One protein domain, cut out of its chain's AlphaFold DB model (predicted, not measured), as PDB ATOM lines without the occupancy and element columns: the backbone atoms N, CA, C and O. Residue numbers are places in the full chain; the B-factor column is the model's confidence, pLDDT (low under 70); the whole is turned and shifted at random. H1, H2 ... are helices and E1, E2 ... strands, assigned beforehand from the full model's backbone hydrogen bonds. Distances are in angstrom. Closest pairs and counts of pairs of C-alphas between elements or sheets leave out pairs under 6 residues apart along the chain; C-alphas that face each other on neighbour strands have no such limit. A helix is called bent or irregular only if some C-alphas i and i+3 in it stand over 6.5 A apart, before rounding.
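Overview. This is residues 28 to 170 of the 182 residues of an uncharacterized protein of Flavihumibacter sp. ZG627 (UniProt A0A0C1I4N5). One strongly twisted sheet of eight strands is bent back on itself and curls round the long helix H1, while a shorter helix, H2, packs on strand E3. The two long, bent strands E6 and E1 run side by side as one leaf, which faces the leaf E5, E2, E3, E8 and E7, with E4 as the hinge. The printed part has 143 residues, with two named helices and eight named strands in the chain order E1, H1, E2, E3, E4, E5, E6, H2, E7, E8. Across the mixed sheet the order is E6, E1, E4, E5, E2, E3, E8, E7, and the class is mixed, helices and strands. The whole is compact and rounded, with a radius of gyration of the C-alphas of 14.7 A and spans of 39 by 35 by 30 A.

Arrangement. Begin with the hairpin of E2, residues 65 to 74, and E3, residues 77 to 86, which are antiparallel at 163 degrees; look at N 68 and O 83, 2.8 A apart and within hydrogen-bond range. Beside E2 find E5, residues 104 to 110, parallel to it at 31 degrees, with N 67 and O 105 at 2.8 A. E5 forms a hairpin with E4, residues 97 to 101, antiparallel at 150 degrees, where N 106 and O 99 are 2.8 A apart. E4 is parallel to E1, residues 28 to 39, at 62 degrees, with N 37 and O 98 at 2.8 A. E1 is antiparallel to the edge strand E6, residues 118 to 132, at 154 degrees; N 30 and O 129 are 2.9 A apart. E1 bends by 70 degrees at residue 32, and E6 bends by 109 degrees at residue 122. Now return to E3 and find E8, residues 165 to 169, parallel to it at 19 degrees, with N 168 and O 80 at 2.8 A. E8 forms a hairpin with the other edge strand, E7, residues 153 to 157, antiparallel at 166 degrees; N 157 and O 165 are 2.8 A apart. This is a folded sheet, one sheet bent back on itself into two leaves that face each other, with 16 pairs of C-alphas within 11 A between them. H1, residues 41 to 58, is on the sheet, and the closest C-alphas of H1 and E4 are those of Arg 48 and Ile 101, 6.5 A apart. H2, residues 139 to 149, is on the sheet at a height over the sheet of 9.3 A. It lies over E3 and, only just, over E8, on which 3 of its 11 C-alphas fall, and it runs along the strands, at 18 degrees to E3 on the local plane. The closest C-alphas of H2 and E3 are those of Ile 144 and Pro 84, 7.0 A apart. H1 and H2 are apart. Of the O i to N i+4 pairs, 13 of 14 in H1 and 4 of 7 in H2 are within hydrogen-bond range.

Along the chain. Find C-alpha 28 at (48.938, -29.332, 10.147); from there E1 runs 29.2 A to residue 39. H1 covers 24.0 A from C-alpha 41 at (33.923, -58.655, -1.021) to C-alpha 58, and it is irregular, but only just: C-alphas 55 and 58 are 6.7 A apart. E2 and E3 each measure 28.9 A, E4 13.6 A, E5 19.8 A and E6 30.2 A. H2 measures 16.0 A, E7 10.0 A, and E8 12.1 A, ending at C-alpha 169 at (43.766, -46.488, -8.787).

Size, cuts and confidence. The two C-alphas farthest apart are those of Pro 134 and Lys 161, at 41.1 A. The printed part has no cut, and no link is long. The mean pLDDT of the printed part is 89.2; look for values under 70 at residues 56 to 58 and 158 to 162.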
ATOM      1  N   ILE A  28      50.287 -28.986   9.700       91.12
ATOM      2  CA  ILE A  28      48.938 -29.332  10.147       91.12
ATOM      3  C   ILE A  28      49.028 -30.776  10.605       91.12
ATOM      4  O   ILE A  28      49.328 -31.653   9.797       91.12
ATOM      5  N   SER A  29      48.762 -31.010  11.883       92.31
ATOM      6  CA  SER A  29      48.833 -32.343  12.468       92.31
ATOM      7  C   SER A  29      47.439 -32.821  12.836       92.31
ATOM      8  O   SER A  29      46.655 -32.075  13.426       92.31
ATOM      9  N   PHE A  30      47.144 -34.077  12.522       92.94
ATOM     10  CA  PHE A  30      46.005 -34.793  13.077       92.94
ATOM     11  C   PHE A  30      46.536 -35.903  13.972       92.94
ATOM     12  O   PHE A  30      47.364 -36.704  13.549       92.94
ATOM     13  N   GLN A  31      46.062 -35.950  15.210       95.00
ATOM     14  CA  GLN A  31      46.280 -37.071  16.110       95.00
ATOM     15  C   GLN A  31      44.934 -37.428  16.719       95.00
ATOM     16  O   GLN A  31      44.308 -36.599  17.381       95.00
ATOM     17  N   GLY A  32      44.466 -38.642  16.461       94.38
ATOM     18  CA  GLY A  32      43.123 -39.033  16.853       94.38
ATOM     19  C   GLY A  32      42.826 -40.493  16.579       94.38
ATOM     20  O   GLY A  32      43.714 -41.289  16.282       94.38
ATOM     21  N   LYS A  33      41.546 -40.836  16.706       96.88
ATOM     22  CA  LYS A  33      41.027 -42.174  16.444       96.88
ATOM     23  C   LYS A  33      40.098 -42.129  15.242       96.88
ATOM     24  O   LYS A  33      39.170 -41.325  15.231       96.88
ATOM     25  N   LEU A  34      40.331 -43.000  14.267       97.50
ATOM     26  CA  LEU A  34      39.435 -43.210  13.131       97.50
ATOM     27  C   LEU A  34      38.619 -44.480  13.348       97.50
ATOM     28  O   LEU A  34      39.145 -45.484  13.831       97.50
ATOM     29  N   LYS A  35      37.333 -44.432  12.999       98.00
ATOM     30  CA  LYS A  35      36.447 -45.600  13.011       98.00
ATOM     31  C   LYS A  35      36.914 -46.590  11.943       98.00
ATOM     32  O   LYS A  35      37.189 -46.182  10.813       98.00
ATOM     33  N   GLU A  36      37.033 -47.866  12.297       98.25
ATOM     34  CA  GLU A  36      37.389 -48.913  11.338       98.25
ATOM     35  C   GLU A  36      36.152 -49.360  10.553       98.25
ATOM     36  O   GLU A  36      35.090 -49.618  11.129       98.25
ATOM     37  N   PHE A  37      36.315 -49.485   9.238       97.81
ATOM     38  CA  PHE A  37      35.301 -49.941   8.299       97.81
ATOM     39  C   PHE A  37      35.717 -51.256   7.646       97.81
ATOM     40  O   PHE A  37      36.895 -51.571   7.475       97.81
ATOM     41  N   LYS A  38      34.709 -52.016   7.231       95.81
ATOM     42  CA  LYS A  38      34.827 -53.125   6.288       95.81
ATOM     43  C   LYS A  38      34.125 -52.748   4.998       95.81
ATOM     44  O   LYS A  38      33.161 -51.989   5.019       95.81
ATOM     45  N   THR A  39      34.554 -53.338   3.896       92.25
ATOM     46  CA  THR A  39      33.905 -53.152   2.601       92.25
ATOM     47  C   THR A  39      33.202 -54.422   2.141       92.25
ATOM     48  O   THR A  39      33.157 -55.439   2.852       92.25
ATOM     49  N   ASP A  40      32.542 -54.365   0.990       86.62
ATOM     50  CA  ASP A  40      32.070 -55.574   0.330       86.62
ATOM     51  C   ASP A  40      33.239 -56.451  -0.168       86.62
ATOM     52  O   ASP A  40      34.409 -56.059  -0.171       86.62
ATOM     53  N   SER A  41      32.922 -57.685  -0.563       82.88
ATOM     54  CA  SER A  41      33.923 -58.655  -1.021       82.88
ATOM     55  C   SER A  41      34.616 -58.259  -2.324       82.88
ATOM     56  O   SER A  41      35.615 -58.868  -2.688       82.88
ATOM     57  N   CYS A  42      34.100 -57.277  -3.044       81.81
ATOM     58  CA  CYS A  42      34.620 -56.882  -4.335       81.81
ATOM     59  C   CYS A  42      35.658 -55.773  -4.177       81.81
ATOM     60  O   CYS A  42      36.794 -55.919  -4.629       81.81
ATOM     61  N   LEU A  43      35.312 -54.724  -3.431       87.94
ATOM     62  CA  LEU A  43      36.240 -53.650  -3.100       87.94
ATOM     63  C   LEU A  43      37.412 -54.167  -2.251       87.94
ATOM     64  O   LEU A  43      38.553 -53.765  -2.475       87.94
ATOM     65  N   ILE A  44      37.176 -55.128  -1.347       91.38
ATOM     66  CA  ILE A  44      38.266 -55.752  -0.579       91.38
ATOM     67  C   ILE A  44      39.268 -56.498  -1.480       91.38
ATOM     68  O   ILE A  44      40.459 -56.508  -1.181       91.38
ATOM     69  N   ASN A  45      38.818 -57.115  -2.580       89.00
ATOM     70  CA  ASN A  45      39.703 -57.844  -3.494       89.00
ATOM     71  C   ASN A  45      40.590 -56.884  -4.290       89.00
ATOM     72  O   ASN A  45      41.775 -57.155  -4.460       89.00
ATOM     73  N   ILE A  46      40.044 -55.737  -4.698       89.81
ATOM     74  CA  ILE A  46      40.820 -54.657  -5.317       89.81
ATOM     75  C   ILE A  46      41.882 -54.141  -4.343       89.81
ATOM     76  O   ILE A  46      43.054 -54.053  -4.695       89.81
ATOM     77  N   MET A  47      41.498 -53.849  -3.098       93.81
ATOM     78  CA  MET A  47      42.441 -53.361  -2.089       93.81
ATOM     79  C   MET A  47      43.540 -54.384  -1.776       93.81
ATOM     80  O   MET A  47      44.693 -54.001  -1.606       93.81
ATOM     81  N   ARG A  48      43.214 -55.682  -1.735       93.44
ATOM     82  CA  ARG A  48      44.217 -56.752  -1.609       93.44
ATOM     83  C   ARG A  48      45.173 -56.770  -2.792       93.44
ATOM     84  O   ARG A  48      46.371 -56.755  -2.567       93.44
ATOM     85  N   ALA A  49      44.662 -56.697  -4.021       90.75
ATOM     86  CA  ALA A  49      45.505 -56.657  -5.213       90.75
ATOM     87  C   ALA A  49      46.462 -55.453  -5.219       90.75
ATOM     88  O   ALA A  49      47.604 -55.580  -5.657       90.75
ATOM     89  N   ILE A  50      46.030 -54.300  -4.694       92.19
ATOM     90  CA  ILE A  50      46.905 -53.137  -4.484       92.19
ATOM     91  C   ILE A  50      48.024 -53.471  -3.492       92.19
ATOM     92  O   ILE A  50      49.191 -53.242  -3.798       92.19
ATOM     93  N   VAL A  51      47.680 -54.016  -2.322       92.50
ATOM     94  CA  VAL A  51      48.663 -54.372  -1.285       92.50
ATOM     95  C   VAL A  51      49.642 -55.438  -1.782       92.50
ATOM     96  O   VAL A  51      50.841 -55.325  -1.549       92.50
ATOM     97  N   ASP A  52      49.167 -56.432  -2.526       89.44
ATOM     98  CA  ASP A  52      50.015 -57.477  -3.099       89.44
ATOM     99  C   ASP A  52      50.973 -56.900  -4.158       89.44
ATOM    100  O   ASP A  52      52.163 -57.230  -4.172       89.44
ATOM    101  N   ALA A  53      50.491 -55.988  -5.013       85.50
ATOM    102  CA  ALA A  53      51.324 -55.280  -5.989       85.50
ATOM    103  C   ALA A  53      52.374 -54.376  -5.320       85.50
ATOM    104  O   ALA A  53      53.483 -54.211  -5.832       85.50
ATOM    105  N   ASP A  54      52.041 -53.806  -4.167       83.50
ATOM    106  CA  ASP A  54      52.929 -52.959  -3.385       83.50
ATOM    107  C   ASP A  54      54.096 -53.734  -2.777       83.50
ATOM    108  O   ASP A  54      55.257 -53.422  -3.054       83.50
ATOM    109  N   VAL A  55      53.785 -54.812  -2.048       75.25
ATOM    110  CA  VAL A  55      54.773 -55.716  -1.435       75.25
ATOM    111  C   VAL A  55      55.767 -56.246  -2.470       75.25
ATOM    112  O   VAL A  55      56.946 -56.427  -2.171       75.25
ATOM    113  N   THR A  56      55.299 -56.495  -3.692       69.94
ATOM    114  CA  THR A  56      56.108 -57.102  -4.753       69.94
ATOM    115  C   THR A  56      56.890 -56.097  -5.599       69.94
ATOM    116  O   THR A  56      57.937 -56.463  -6.136       69.94
ATOM    117  N   HIS A  57      56.424 -54.849  -5.743       69.56
ATOM    118  CA  HIS A  57      56.988 -53.926  -6.741       69.56
ATOM    119  C   HIS A  57      57.131 -52.470  -6.312       69.56
ATOM    120  O   HIS A  57      58.108 -51.830  -6.701       69.56
ATOM    121  N   LEU A  58      56.160 -51.921  -5.584       68.56
ATOM    122  CA  LEU A  58      56.113 -50.480  -5.312       68.56
ATOM    123  C   LEU A  58      56.899 -50.117  -4.052       68.56
ATOM    124  O   LEU A  58      57.475 -49.030  -3.983       68.56
ATOM    125  N   ASN A  59      56.998 -51.071  -3.119       80.31
ATOM    126  CA  ASN A  59      57.775 -50.983  -1.893       80.31
ATOM    127  C   ASN A  59      57.424 -49.732  -1.071       80.31
ATOM    128  O   ASN A  59      58.322 -48.993  -0.663       80.31
ATOM    129  N   TYR A  60      56.132 -49.482  -0.841       87.31
ATOM    130  CA  TYR A  60      55.619 -48.494   0.105       87.31
ATOM    131  C   TYR A  60      55.520 -49.125   1.498       87.31
ATOM    132  O   TYR A  60      54.561 -49.831   1.804       87.31
ATOM    133  N   PRO A  61      56.483 -48.891   2.408       91.81
ATOM    134  CA  PRO A  61      56.468 -49.584   3.683       91.81
ATOM    135  C   PRO A  61      55.302 -49.062   4.536       91.81
ATOM    136  O   PRO A  61      55.187 -47.840   4.685       91.81
ATOM    137  N   PRO A  62      54.509 -49.930   5.193       93.25
ATOM    138  CA  PRO A  62      53.328 -49.513   5.962       93.25
ATOM    139  C   PRO A  62      53.611 -48.481   7.066       93.25
ATOM    140  O   PRO A  62      52.743 -47.711   7.469       93.25
ATOM    141  N   LYS A  63      54.853 -48.443   7.565       93.31
ATOM    142  CA  LYS A  63      55.306 -47.472   8.576       93.31
ATOM    143  C   LYS A  63      55.483 -46.055   8.028       93.31
ATOM    144  O   LYS A  63      55.521 -45.106   8.804       93.31
ATOM    145  N   LEU A  64      55.656 -45.913   6.717       94.50
ATOM    146  CA  LEU A  64      55.915 -44.642   6.039       94.50
ATOM    147  C   LEU A  64      54.736 -44.213   5.165       94.50
ATOM    148  O   LEU A  64      54.502 -43.012   5.019       94.50
ATOM    149  N   PHE A  65      53.980 -45.181   4.645       95.75
ATOM    150  CA  PHE A  65      52.894 -44.956   3.705       95.75
ATOM    151  C   PHE A  65      51.567 -45.552   4.160       95.75
ATOM    152  O   PHE A  65      51.503 -46.501   4.941       95.75
ATOM    153  N   TYR A  66      50.511 -44.988   3.596       97.00
ATOM    154  CA  TYR A  66      49.149 -45.497   3.603       97.00
ATOM    155  C   TYR A  66      48.521 -45.228   2.231       97.00
ATOM    156  O   TYR A  66      49.105 -44.528   1.405       97.00
ATOM    157  N   TYR A  67      47.331 -45.763   1.988       97.25
ATOM    158  CA  TYR A  67      46.531 -45.437   0.813       97.25
ATOM    159  C   TYR A  67      45.441 -44.440   1.185       97.25
ATOM    160  O   TYR A  67      44.657 -44.667   2.103       97.25
ATOM    161  N   GLU A  68      45.382 -43.322   0.481       96.75
ATOM    162  CA  GLU A  68      44.217 -42.445   0.489       96.75
ATOM    163  C   GLU A  68      43.100 -43.145  -0.279       96.75
ATOM    164  O   GLU A  68      43.345 -43.691  -1.351       96.75
ATOM    165  N   LEU A  69      41.895 -43.170   0.287       97.25
ATOM    166  CA  LEU A  69      40.684 -43.614  -0.388       97.25
ATOM    167  C   LEU A  69      39.668 -42.478  -0.350       97.25
ATOM    168  O   LEU A  69      39.124 -42.145   0.704       97.25
ATOM    169  N   GLU A  70      39.415 -41.887  -1.505       96.69
ATOM    170  CA  GLU A  70      38.337 -40.925  -1.698       96.69
ATOM    171  C   GLU A  70      37.144 -41.637  -2.305       96.69
ATOM    172  O   GLU A  70      37.292 -42.363  -3.286       96.69
ATOM    173  N   PHE A  71      35.976 -41.447  -1.705       95.12
ATOM    174  CA  PHE A  71      34.714 -41.930  -2.237       95.12
ATOM    175  C   PHE A  71      33.813 -40.732  -2.522       95.12
ATOM    176  O   PHE A  71      33.668 -39.867  -1.653       95.12
ATOM    177  N   GLU A  72      33.230 -40.707  -3.718       93.69
ATOM    178  CA  GLU A  72      32.197 -39.750  -4.111       93.69
ATOM    179  C   GLU A  72      30.956 -40.502  -4.612       93.69
ATOM    180  O   GLU A  72      30.995 -41.192  -5.633       93.69
ATOM    181  N   GLY A  73      29.839 -40.366  -3.907       86.19
ATOM    182  CA  GLY A  73      28.520 -40.816  -4.327       86.19
ATOM    183  C   GLY A  73      27.758 -39.689  -5.021       86.19
ATOM    184  O   GLY A  73      27.232 -38.783  -4.378       86.19
ATOM    185  N   LYS A  74      27.632 -39.758  -6.347       75.75
ATOM    186  CA  LYS A  74      26.761 -38.871  -7.135       75.75
ATOM    187  C   LYS A  74      25.497 -39.624  -7.547       75.75
ATOM    188  O   LYS A  74      25.444 -40.853  -7.521       75.75
ATOM    189  N   GLU A  75      24.444 -38.901  -7.925       72.81
ATOM    190  CA  GLU A  75      23.191 -39.519  -8.381       72.81
ATOM    191  C   GLU A  75      23.457 -40.506  -9.537       72.81
ATOM    192  O   GLU A  75      23.783 -40.120 -10.656       72.81
ATOM    193  N   GLY A  76      23.358 -41.808  -9.244       71.94
ATOM    194  CA  GLY A  76      23.543 -42.893 -10.212       71.94
ATOM    195  C   GLY A  76      24.988 -43.335 -10.482       71.94
ATOM    196  O   GLY A  76      25.170 -44.304 -11.219       71.94
ATOM    197  N   THR A  77      26.003 -42.697  -9.889       79.38
ATOM    198  CA  THR A  77      27.421 -43.059 -10.083       79.38
ATOM    199  C   THR A  77      28.198 -42.990  -8.776       79.38
ATOM    200  O   THR A  77      27.984 -42.109  -7.949       79.38
ATOM    201  N   LYS A  78      29.095 -43.953  -8.569       88.62
ATOM    202  CA  LYS A  78      30.010 -43.969  -7.427       88.62
ATOM    203  C   LYS A  78      31.423 -43.885  -7.960       88.62
ATOM    204  O   LYS A  78      31.755 -44.640  -8.865       88.62
ATOM    205  N   GLU A  79      32.248 -43.030  -7.389       91.50
ATOM    206  CA  GLU A  79      33.648 -42.889  -7.774       91.50
ATOM    207  C   GLU A  79      34.536 -43.250  -6.584       91.50
ATOM    208  O   GLU A  79      34.259 -42.859  -5.448       91.50
ATOM    209  N   ILE A  80      35.596 -44.020  -6.833       93.38
ATOM    210  CA  ILE A  80      36.629 -44.319  -5.841       93.38
ATOM    211  C   ILE A  80      37.990 -43.958  -6.416       93.38
ATOM    212  O   ILE A  80      38.411 -44.520  -7.429       93.38
ATOM    213  N   TYR A  81      38.707 -43.097  -5.705       94.19
ATOM    214  CA  TYR A  81      40.097 -42.766  -5.990       94.19
ATOM    215  C   TYR A  81      40.990 -43.377  -4.920       94.19
ATOM    216  O   TYR A  81      40.732 -43.215  -3.726       94.19
ATOM    217  N   ILE A  82      42.031 -44.095  -5.345       95.00
ATOM    218  CA  ILE A  82      43.026 -44.679  -4.446       95.00
ATOM    219  C   ILE A  82      44.426 -44.276  -4.884       95.00
ATOM    220  O   ILE A  82      44.856 -44.614  -5.987       95.00
ATOM    221  N   ASN A  83      45.171 -43.623  -4.000       93.62
ATOM    222  CA  ASN A  83      46.552 -43.205  -4.235       93.62
ATOM    223  C   ASN A  83      47.414 -43.439  -2.987       93.62
ATOM    224  O   ASN A  83      46.924 -43.319  -1.864       93.62
ATOM    225  N   PRO A  84      48.703 -43.777  -3.143       94.12
ATOM    226  CA  PRO A  84      49.610 -43.853  -2.009       94.12
ATOM    227  C   PRO A  84      49.847 -42.452  -1.431       94.12
ATOM    228  O   PRO A  84      49.869 -41.452  -2.150       94.12
ATOM    229  N   SER A  85      50.061 -42.388  -0.124       94.69
ATOM    230  CA  SER A  85      50.359 -41.164   0.613       94.69
ATOM    231  C   SER A  85      51.227 -41.460   1.829       94.69
ATOM    232  O   SER A  85      51.463 -42.616   2.173       94.69
ATOM    233  N   ARG A  86      51.759 -40.415   2.463       95.44
ATOM    234  CA  ARG A  86      52.789 -40.522   3.506       95.44
ATOM    235  C   ARG A  86      52.273 -40.023   4.836       95.44
ATOM    236  O   ARG A  86      51.837 -38.882   4.915       95.44
ATOM    237  N   TRP A  87      52.431 -40.812   5.898       96.25
ATOM    238  CA  TRP A  87      51.954 -40.449   7.241       96.25
ATOM    239  C   TRP A  87      52.464 -39.079   7.713       96.25
ATOM    240  O   TRP A  87      51.719 -38.298   8.297       96.25
ATOM    241  N   LEU A  88      53.734 -38.763   7.432       94.12
ATOM    242  CA  LEU A  88      54.379 -37.514   7.862       94.12
ATOM    243  C   LEU A  88      54.395 -36.420   6.778       94.12
ATOM    244  O   LEU A  88      55.028 -35.380   6.954       94.12
ATOM    245  N   LYS A  89      53.746 -36.665   5.633       94.62
ATOM    246  CA  LYS A  89      53.661 -35.712   4.519       94.62
ATOM    247  C   LYS A  89      52.374 -35.901   3.707       94.62
ATOM    248  O   LYS A  89      52.396 -35.977   2.478       94.62
ATOM    249  N   SER A  90      51.249 -35.975   4.405       93.75
ATOM    250  CA  SER A  90      49.930 -36.146   3.802       93.75
ATOM    251  C   SER A  90      49.506 -34.906   3.013       93.75
ATOM    252  O   SER A  90      49.789 -33.771   3.412       93.75
ATOM    253  N   SER A  91      48.786 -35.115   1.910       88.88
ATOM    254  CA  SER A  91      48.160 -34.044   1.114       88.88
ATOM    255  C   SER A  91      47.028 -33.346   1.892       88.88
ATOM    256  O   SER A  91      46.807 -32.135   1.791       88.88
ATOM    257  N   THR A  92      46.353 -34.117   2.745       91.94
ATOM    258  CA  THR A  92      45.255 -33.704   3.616       91.94
ATOM    259  C   THR A  92      45.266 -34.489   4.929       91.94
ATOM    260  O   THR A  92      46.005 -35.456   5.080       91.94
ATOM    261  N   VAL A  93      44.461 -34.063   5.901       93.62
ATOM    262  CA  VAL A  93      44.318 -34.717   7.212       93.62
ATOM    263  C   VAL A  93      42.852 -34.964   7.600       93.62
ATOM    264  O   VAL A  93      42.568 -35.329   8.736       93.62
ATOM    265  N   ASP A  94      41.913 -34.756   6.678       92.88
ATOM    266  CA  ASP A  94      40.457 -34.769   6.885       92.88
ATOM    267  C   ASP A  94      39.808 -36.152   6.680       92.88
ATOM    268  O   ASP A  94      38.696 -36.280   6.165       92.88
ATOM    269  N   TYR A  95      40.493 -37.209   7.109       96.88
ATOM    270  CA  TYR A  95      39.974 -38.573   7.015       96.88
ATOM    271  C   TYR A  95      38.922 -38.847   8.089       96.88
ATOM    272  O   TYR A  95      39.038 -38.403   9.233       96.88
ATOM    273  N   LYS A  96      37.899 -39.622   7.724       96.25
ATOM    274  CA  LYS A  96      36.758 -39.962   8.593       96.25
ATOM    275  C   LYS A  96      36.750 -41.432   9.014       96.25
ATOM    276  O   LYS A  96      36.089 -41.788   9.986       96.25
ATOM    277  N   GLY A  97      37.496 -42.284   8.312       98.00
ATOM    278  CA  GLY A  97      37.518 -43.723   8.557       98.00
ATOM    279  C   GLY A  97      38.805 -44.382   8.087       98.00
ATOM    280  O   GLY A  97      39.646 -43.759   7.440       98.00
ATOM    281  N   ILE A  98      38.956 -45.653   8.436       98.50
ATOM    282  CA  ILE A  98      40.105 -46.474   8.058       98.50
ATOM    283  C   ILE A  98      39.654 -47.890   7.703       98.50
ATOM    284  O   ILE A  98      38.810 -48.465   8.384       98.50
ATOM    285  N   ILE A  99      40.246 -48.468   6.665       98.44
ATOM    286  CA  ILE A  99      40.126 -49.890   6.328       98.44
ATOM    287  C   ILE A  99      41.528 -50.496   6.392       98.44
ATOM    288  O   ILE A  99      42.479 -49.920   5.865       98.44
ATOM    289  N   ARG A 100      41.677 -51.654   7.042       97.56
ATOM    290  CA  ARG A 100      42.967 -52.353   7.162       97.56
ATOM    291  C   ARG A 100      43.009 -53.593   6.282       97.56
ATOM    292  O   ARG A 100      42.115 -54.436   6.355       97.56
ATOM    293  N   ILE A 101      44.077 -53.721   5.497       96.50
ATOM    294  CA  ILE A 101      44.348 -54.867   4.624       96.50
ATOM    295  C   ILE A 101      45.762 -55.352   4.922       96.50
ATOM    296  O   ILE A 101      46.742 -54.746   4.491       96.50
ATOM    297  N   GLY A 102      45.868 -56.419   5.716       93.69
ATOM    298  CA  GLY A 102      47.150 -56.813   6.300       93.69
ATOM    299  C   GLY A 102      47.728 -55.670   7.140       93.69
ATOM    300  O   GLY A 102      47.036 -55.112   7.998       93.69
ATOM    301  N   ASP A 103      48.976 -55.300   6.857       93.94
ATOM    302  CA  ASP A 103      49.660 -54.194   7.533       93.94
ATOM    303  C   ASP A 103      49.375 -52.821   6.904       93.94
ATOM    304  O   ASP A 103      49.635 -51.795   7.535       93.94
ATOM    305  N   MET A 104      48.799 -52.780   5.699       96.38
ATOM    306  CA  MET A 104      48.484 -51.530   5.010       96.38
ATOM    307  C   MET A 104      47.158 -50.931   5.480       96.38
ATOM    308  O   MET A 104      46.188 -51.628   5.796       96.38
ATOM    309  N   SER A 105      47.124 -49.598   5.507       97.94
ATOM    310  CA  SER A 105      45.958 -48.805   5.898       97.94
ATOM    311  C   SER A 105      45.414 -48.027   4.709       97.94
ATOM    312  O   SER A 105      46.182 -47.402   3.984       97.94
ATOM    313  N   PHE A 106      44.093 -48.026   4.552       98.25
ATOM    314  CA  PHE A 106      43.357 -47.199   3.602       98.25
ATOM    315  C   PHE A 106      42.573 -46.149   4.391       98.25
ATOM    316  O   PHE A 106      41.599 -46.488   5.069       98.25
ATOM    317  N   LEU A 107      43.011 -44.892   4.361       98.38
ATOM    318  CA  LEU A 107      42.328 -43.801   5.052       98.38
ATOM    319  C   LEU A 107      41.233 -43.217   4.164       98.38
ATOM    320  O   LEU A 107      41.498 -42.753   3.060       98.38
ATOM    321  N   CYS A 108      40.003 -43.237   4.669       98.06
ATOM    322  CA  CYS A 108      38.804 -42.928   3.902       98.06
ATOM    323  C   CYS A 108      38.376 -41.468   4.103       98.06
ATOM    324  O   CYS A 108      38.232 -41.007   5.244       98.06
ATOM    325  N   LYS A 109      38.117 -40.760   3.003       96.69
ATOM    326  CA  LYS A 109      37.507 -39.422   2.960       96.69
ATOM    327  C   LYS A 109      36.351 -39.383   1.951       96.69
ATOM    328  O   LYS A 109      36.103 -40.360   1.249       96.69
ATOM    329  N   GLY A 110      35.621 -38.269   1.924       95.00
ATOM    330  CA  GLY A 110      34.420 -38.109   1.094       95.00
ATOM    331  C   GLY A 110      33.124 -38.523   1.802       95.00
ATOM    332  O   GLY A 110      32.983 -38.298   3.015       95.00
ATOM    333  N   ASP A 111      32.170 -39.080   1.054       93.31
ATOM    334  CA  ASP A 111      30.775 -39.349   1.457       93.31
ATOM    335  C   ASP A 111      30.446 -40.844   1.661       93.31
ATOM    336  O   ASP A 111      29.300 -41.276   1.576       93.31
ATOM    337  N   PHE A 112      31.445 -41.644   2.038       93.44
ATOM    338  CA  PHE A 112      31.307 -43.098   2.207       93.44
ATOM    339  C   PHE A 112      30.518 -43.551   3.448       93.44
ATOM    340  O   PHE A 112      30.079 -44.695   3.507       93.44
ATOM    341  N   MET A 113      30.360 -42.691   4.463       92.81
ATOM    342  CA  MET A 113      29.874 -43.082   5.801       92.81
ATOM    343  C   MET A 113      28.496 -43.760   5.786       92.81
ATOM    344  O   MET A 113      28.235 -44.634   6.605       92.81
ATOM    345  N   ASN A 114      27.624 -43.353   4.860       89.75
ATOM    346  CA  ASN A 114      26.263 -43.880   4.732       89.75
ATOM    347  C   ASN A 114      26.100 -44.810   3.519       89.75
ATOM    348  O   ASN A 114      24.987 -45.253   3.236       89.75
ATOM    349  N   ASP A 115      27.174 -45.078   2.773       90.31
ATOM    350  CA  ASP A 115      27.094 -45.893   1.568       90.31
ATOM    351  C   ASP A 115      27.163 -47.391   1.923       90.31
ATOM    352  O   ASP A 115      28.059 -47.807   2.657       90.31
ATOM    353  N   PRO A 116      26.264 -48.241   1.386       88.56
ATOM    354  CA  PRO A 116      26.203 -49.666   1.722       88.56
ATOM    355  C   PRO A 116      27.457 -50.470   1.342       88.56
ATOM    356  O   PRO A 116      27.611 -51.608   1.797       88.56
ATOM    357  N   LEU A 117      28.352 -49.914   0.517       88.81
ATOM    358  CA  LEU A 117      29.662 -50.506   0.245       88.81
ATOM    359  C   LEU A 117      30.566 -50.506   1.479       88.81
ATOM    360  O   LEU A 117      31.468 -51.341   1.554       88.81
ATOM    361  N   PHE A 118      30.317 -49.619   2.444       93.12
ATOM    362  CA  PHE A 118      31.105 -49.444   3.654       93.12
ATOM    363  C   PHE A 118      30.266 -49.817   4.873       93.12
ATOM    364  O   PHE A 118      29.134 -49.388   5.061       93.12
ATOM    365  N   ARG A 119      30.829 -50.668   5.722       94.88
ATOM    366  CA  ARG A 119      30.187 -51.158   6.938       94.88
ATOM    367  C   ARG A 119      31.055 -50.802   8.122       94.88
ATOM    368  O   ARG A 119      32.197 -51.253   8.210       94.88
ATOM    369  N   GLU A 120      30.504 -50.006   9.026       95.81
ATOM    370  CA  GLU A 120      31.160 -49.686  10.286       95.81
ATOM    371  C   GLU A 120      31.464 -50.946  11.100       95.81
ATOM    372  O   GLU A 120      30.757 -51.955  11.047       95.81
ATOM    373  N   THR A 121      32.531 -50.870  11.886       96.50
ATOM    374  CA  THR A 121      32.859 -51.854  12.917       96.50
ATOM    375  C   THR A 121      32.898 -51.177  14.283       96.50
ATOM    376  O   THR A 121      33.005 -49.958  14.379       96.50
ATOM    377  N   ASP A 122      32.906 -51.940  15.372       96.62
ATOM    378  CA  ASP A 122      33.028 -51.369  16.724       96.62
ATOM    379  C   ASP A 122      34.452 -50.910  17.081       96.62
ATOM    380  O   ASP A 122      34.705 -50.434  18.187       96.62
ATOM    381  N   ARG A 123      35.403 -51.043  16.151       97.75
ATOM    382  CA  ARG A 123      36.818 -50.762  16.383       97.75
ATOM    383  C   ARG A 123      37.188 -49.343  15.969       97.75
ATOM    384  O   ARG A 123      36.639 -48.771  15.030       97.75
ATOM    385  N   TYR A 124      38.173 -48.804  16.674       97.69
ATOM    386  CA  TYR A 124      38.809 -47.531  16.367       97.69
ATOM    387  C   TYR A 124      40.320 -47.727  16.297       97.69
ATOM    388  O   TYR A 124      40.883 -48.475  17.097       97.69
ATOM    389  N   VAL A 125      40.973 -47.033  15.368       97.38
ATOM    390  CA  VAL A 125      42.422 -47.102  15.157       97.38
ATOM    391  C   VAL A 125      43.033 -45.740  15.430       97.38
ATOM    392  O   VAL A 125      42.530 -44.721  14.958       97.38
ATOM    393  N   GLU A 126      44.112 -45.721  16.204       97.00
ATOM    394  CA  GLU A 126      44.887 -44.507  16.443       97.00
ATOM    395  C   GLU A 126      45.696 -44.140  15.203       97.00
ATOM    396  O   GLU A 126      46.371 -44.980  14.611       97.00
ATOM    397  N   VAL A 127      45.610 -42.873  14.812       96.38
ATOM    398  CA  VAL A 127      46.252 -42.335  13.617       96.38
ATOM    399  C   VAL A 127      46.942 -41.023  13.964       96.38
ATOM    400  O   VAL A 127      46.396 -40.186  14.688       96.38
ATOM    401  N   SER A 128      48.147 -40.849  13.420       95.81
ATOM    402  CA  SER A 128      48.890 -39.596  13.444       95.81
ATOM    403  C   SER A 128      49.303 -39.223  12.024       95.81
ATOM    404  O   SER A 128      49.965 -40.004  11.346       95.81
ATOM    405  N   LEU A 129      48.877 -38.043  11.576       95.75
ATOM    406  CA  LEU A 129      49.161 -37.499  10.252       95.75
ATOM    407  C   LEU A 129      49.811 -36.131  10.382       95.75
ATOM    408  O   LEU A 129      49.462 -35.361  11.281       95.75
ATOM    409  N   GLN A 130      50.696 -35.809   9.445       95.00
ATOM    410  CA  GLN A 130      51.271 -34.476   9.308       95.00
ATOM    411  C   GLN A 130      51.217 -34.011   7.859       95.00
ATOM    412  O   GLN A 130      51.585 -34.735   6.938       95.00
ATOM    413  N   ARG A 131      50.811 -32.757   7.672       93.50
ATOM    414  CA  ARG A 131      50.847 -32.042   6.398       93.50
ATOM    415  C   ARG A 131      51.729 -30.795   6.534       93.50
ATOM    416  O   ARG A 131      51.398 -29.928   7.343       93.50
ATOM    417  N   PRO A 132      52.799 -30.642   5.737       92.19
ATOM    418  CA  PRO A 132      53.633 -29.441   5.747       92.19
ATOM    419  C   PRO A 132      52.901 -28.170   5.281       92.19
ATOM    420  O   PRO A 132      52.021 -28.211   4.416       92.19
ATOM    421  N   LYS A 133      53.327 -27.022   5.816       90.56
ATOM    422  CA  LYS A 133      52.949 -25.661   5.419       90.56
ATOM    423  C   LYS A 133      54.216 -24.870   5.041       90.56
ATOM    424  O   LYS A 133      55.010 -24.570   5.926       90.56
ATOM    425  N   PRO A 134      54.411 -24.474   3.771       89.19
ATOM    426  CA  PRO A 134      53.667 -24.891   2.583       89.19
ATOM    427  C   PRO A 134      53.962 -26.354   2.216       89.19
ATOM    428  O   PRO A 134      55.000 -26.902   2.592       89.19
ATOM    429  N   TYR A 135      53.080 -26.972   1.430       86.88
ATOM    430  CA  TYR A 135      53.371 -28.283   0.858       86.88
ATOM    431  C   TYR A 135      54.455 -28.131  -0.215       86.88
ATOM    432  O   TYR A 135      54.248 -27.448  -1.218       86.88
ATOM    433  N   ARG A 136      55.632 -28.719   0.010       88.44
ATOM    434  CA  ARG A 136      56.749 -28.691  -0.943       88.44
ATOM    435  C   ARG A 136      56.913 -30.059  -1.577       88.44
ATOM    436  O   ARG A 136      57.252 -31.001  -0.866       88.44
ATOM    437  N   TYR A 137      56.714 -30.141  -2.885       90.50
ATOM    438  CA  TYR A 137      56.891 -31.369  -3.652       90.50
ATOM    439  C   TYR A 137      58.336 -31.868  -3.590       90.50
ATOM    440  O   TYR A 137      59.276 -31.093  -3.761       90.50
ATOM    441  N   ASP A 138      58.506 -33.162  -3.335       91.88
ATOM    442  CA  ASP A 138      59.776 -33.869  -3.476       91.88
ATOM    443  C   ASP A 138      59.702 -34.941  -4.572       91.88
ATOM    444  O   ASP A 138      58.690 -35.115  -5.251       91.88
ATOM    445  N   SER A 139      60.803 -35.663  -4.776       91.69
ATOM    446  CA  SER A 139      60.893 -36.694  -5.810       91.69
ATOM    447  C   SER A 139      59.925 -37.863  -5.600       91.69
ATOM    448  O   SER A 139      59.613 -38.556  -6.568       91.69
ATOM    449  N   VAL A 140      59.446 -38.098  -4.373       90.00
ATOM    450  CA  VAL A 140      58.421 -39.110  -4.096       90.00
ATOM    451  C   VAL A 140      57.060 -38.591  -4.538       90.00
ATOM    452  O   VAL A 140      56.349 -39.313  -5.229       90.00
ATOM    453  N   ASP A 141      56.732 -37.336  -4.230       89.75
ATOM    454  CA  ASP A 141      55.472 -36.720  -4.668       89.75
ATOM    455  C   ASP A 141      55.355 -36.706  -6.190       89.75
ATOM    456  O   ASP A 141      54.336 -37.111  -6.737       89.75
ATOM    457  N   VAL A 142      56.435 -36.331  -6.881       88.94
ATOM    458  CA  VAL A 142      56.475 -36.342  -8.350       88.94
ATOM    459  C   VAL A 142      56.214 -37.747  -8.897       88.94
ATOM    460  O   VAL A 142      55.455 -37.898  -9.851       88.94
ATOM    461  N   LYS A 143      56.793 -38.796  -8.294       86.81
ATOM    462  CA  LYS A 143      56.531 -40.185  -8.706       86.81
ATOM    463  C   LYS A 143      55.071 -40.580  -8.496       86.81
ATOM    464  O   LYS A 143      54.494 -41.199  -9.383       86.81
ATOM    465  N   ILE A 144      54.483 -40.210  -7.358       86.56
ATOM    466  CA  ILE A 144      53.073 -40.490  -7.056       86.56
ATOM    467  C   ILE A 144      52.164 -39.773  -8.064       86.56
ATOM    468  O   ILE A 144      51.274 -40.393  -8.643       86.56
ATOM    469  N   GLU A 145      52.431 -38.501  -8.363       85.19
ATOM    470  CA  GLU A 145      51.674 -37.740  -9.363       85.19
ATOM    471  C   GLU A 145      51.815 -38.292 -10.783       85.19
ATOM    472  O   GLU A 145      50.869 -38.235 -11.571       85.19
ATOM    473  N   MET A 146      52.965 -38.870 -11.136       84.00
ATOM    474  CA  MET A 146      53.131 -39.521 -12.438       84.00
ATOM    475  C   MET A 146      52.139 -40.674 -12.643       84.00
ATOM    476  O   MET A 146      51.782 -40.958 -13.790       84.00
ATOM    477  N   PHE A 147      51.634 -41.297 -11.576       82.06
ATOM    478  CA  PHE A 147      50.608 -42.336 -11.685       82.06
ATOM    479  C   PHE A 147      49.234 -41.782 -12.045       82.06
ATOM    480  O   PHE A 147      48.451 -42.509 -12.644       82.06
ATOM    481  N   ALA A 148      48.952 -40.499 -11.794       77.44
ATOM    482  CA  ALA A 148      47.734 -39.863 -12.298       77.44
ATOM    483  C   ALA A 148      47.696 -39.838 -13.837       77.44
ATOM    484  O   ALA A 148      46.626 -39.900 -14.435       77.44
ATOM    485  N   ARG A 149      48.866 -39.793 -14.493       78.75
ATOM    486  CA  ARG A 149      48.976 -39.865 -15.963       78.75
ATOM    487  C   ARG A 149      48.897 -41.293 -16.497       78.75
ATOM    488  O   ARG A 149      48.516 -41.481 -17.646       78.75
ATOM    489  N   ASN A 150      49.278 -42.274 -15.681       77.88
ATOM    490  CA  ASN A 150      49.294 -43.695 -16.023       77.88
ATOM    491  C   ASN A 150      48.643 -44.506 -14.889       77.88
ATOM    492  O   ASN A 150      49.353 -45.175 -14.126       77.88
ATOM    493  N   PRO A 151      47.309 -44.413 -14.735       78.75
ATOM    494  CA  PRO A 151      46.606 -45.091 -13.659       78.75
ATOM    495  C   PRO A 151      46.791 -46.607 -13.761       78.75
ATOM    496  O   PRO A 151      46.783 -47.203 -14.837       78.75
ATOM    497  N   SER A 152      46.943 -47.238 -12.603       79.81
ATOM    498  CA  SER A 152      47.020 -48.694 -12.429       79.81
ATOM    499  C   SER A 152      45.720 -49.395 -12.802       79.81
ATOM    500  O   SER A 152      45.732 -50.513 -13.317       79.81
ATOM    501  N   LEU A 153      44.607 -48.715 -12.549       80.62
ATOM    502  CA  LEU A 153      43.279 -49.080 -13.006       80.62
ATOM    503  C   LEU A 153      42.490 -47.787 -13.203       80.62
ATOM    504  O   LEU A 153      42.478 -46.937 -12.315       80.62
ATOM    505  N   MET A 154      41.849 -47.647 -14.359       80.25
ATOM    506  CA  MET A 154      40.904 -46.568 -14.637       80.25
ATOM    507  C   MET A 154      39.744 -47.139 -15.439       80.25
ATOM    508  O   MET A 154      39.916 -47.481 -16.608       80.25
ATOM    509  N   GLY A 155      38.575 -47.282 -14.826       74.94
ATOM    510  CA  GLY A 155      37.410 -47.802 -15.534       74.94
ATOM    511  C   GLY A 155      36.255 -48.173 -14.622       74.94
ATOM    512  O   GLY A 155      36.324 -48.003 -13.405       74.94
ATOM    513  N   LYS A 156      35.195 -48.703 -15.235       73.44
ATOM    514  CA  LYS A 156      33.991 -49.108 -14.507       73.44
ATOM    515  C   LYS A 156      34.148 -50.491 -13.909       73.44
ATOM    516  O   LYS A 156      34.568 -51.430 -14.584       73.44
ATOM    517  N   TYR A 157      33.724 -50.624 -12.665       75.06
ATOM    518  CA  TYR A 157      33.702 -51.870 -11.927       75.06
ATOM    519  C   TYR A 157      32.265 -52.191 -11.502       75.06
ATOM    520  O   TYR A 157      31.636 -51.447 -10.751       75.06
ATOM    521  N   THR A 158      31.720 -53.293 -12.022       65.69
ATOM    522  CA  THR A 158      30.279 -53.616 -11.968       65.69
ATOM    523  C   THR A 158      29.918 -54.764 -11.020       65.69
ATOM    524  O   THR A 158      28.744 -55.091 -10.888       65.69
ATOM    525  N   PHE A 159      30.892 -55.377 -10.335       63.31
ATOM    526  CA  PHE A 159      30.659 -56.575  -9.509       63.31
ATOM    527  C   PHE A 159      30.292 -56.298  -8.041       63.31
ATOM    528  O   PHE A 159      30.048 -57.240  -7.287       63.31
ATOM    529  N   CYS A 160      30.252 -55.042  -7.596       61.91
ATOM    530  CA  CYS A 160      29.875 -54.698  -6.222       61.91
ATOM    531  C   CYS A 160      28.348 -54.738  -6.038       61.91
ATOM    532  O   CYS A 160      27.599 -54.515  -6.987       61.91
ATOM    533  N   LYS A 161      27.851 -54.996  -4.819       63.25
ATOM    534  CA  LYS A 161      26.405 -54.869  -4.545       63.25
ATOM    535  C   LYS A 161      25.990 -53.406  -4.759       63.25
ATOM    536  O   LYS A 161      26.248 -52.568  -3.901       63.25
ATOM    537  N   GLY A 162      25.350 -53.101  -5.887       64.56
ATOM    538  CA  GLY A 162      24.916 -51.748  -6.232       64.56
ATOM    539  C   GLY A 162      25.126 -51.409  -7.707       64.56
ATOM    540  O   GLY A 162      25.254 -52.294  -8.547       64.56
ATOM    541  N   GLY A 163      25.110 -50.110  -8.011       70.12
ATOM    542  CA  GLY A 163      25.423 -49.585  -9.341       70.12
ATOM    543  C   GLY A 163      26.919 -49.660  -9.680       70.12
ATOM    544  O   GLY A 163      27.728 -50.017  -8.819       70.12
ATOM    545  N   PRO A 164      27.292 -49.324 -10.928       78.19
ATOM    546  CA  PRO A 164      28.689 -49.285 -11.350       78.19
ATOM    547  C   PRO A 164      29.502 -48.314 -10.487       78.19
ATOM    548  O   PRO A 164      29.011 -47.250 -10.104       78.19
ATOM    549  N   ILE A 165      30.749 -48.692 -10.206       85.31
ATOM    550  CA  ILE A 165      31.727 -47.847  -9.519       85.31
ATOM    551  C   ILE A 165      32.829 -47.489 -10.511       85.31
ATOM    552  O   ILE A 165      33.467 -48.381 -11.066       85.31
ATOM    553  N   ASP A 166      33.075 -46.204 -10.712       87.50
ATOM    554  CA  ASP A 166      34.231 -45.716 -11.448       87.50
ATOM    555  C   ASP A 166      35.450 -45.754 -10.518       87.50
ATOM    556  O   ASP A 166      35.478 -45.119  -9.463       87.50
ATOM    557  N   LEU A 167      36.448 -46.559 -10.877       89.19
ATOM    558  CA  LEU A 167      37.661 -46.747 -10.085       89.19
ATOM    559  C   LEU A 167      38.836 -46.019 -10.724       89.19
ATOM    560  O   LEU A 167      39.122 -46.223 -11.904       89.19
ATOM    561  N   TYR A 168      39.570 -45.272  -9.904       90.31
ATOM    562  CA  TYR A 168      40.797 -44.571 -10.263       90.31
ATOM    563  C   TYR A 168      41.902 -44.960  -9.280       90.31
ATOM    564  O   TYR A 168      42.036 -44.397  -8.196       90.31
ATOM    565  N   ILE A 169      42.701 -45.959  -9.644       89.62
ATOM    566  CA  ILE A 169      43.766 -46.488  -8.787       89.62
ATOM    567  C   ILE A 169      45.105 -46.000  -9.328       89.62
ATOM    568  O   ILE A 169      45.503 -46.350 -10.437       89.62
ATOM    569  N   LEU A 170      45.812 -45.197  -8.540       87.62
ATOM    570  CA  LEU A 170      47.014 -44.461  -8.926       87.62
ATOM    571  C   LEU A 170      48.246 -44.999  -8.187       87.62
ATOM    572  O   LEU A 170      48.942 -44.260  -7.498       87.62
TER     573      LEU A 170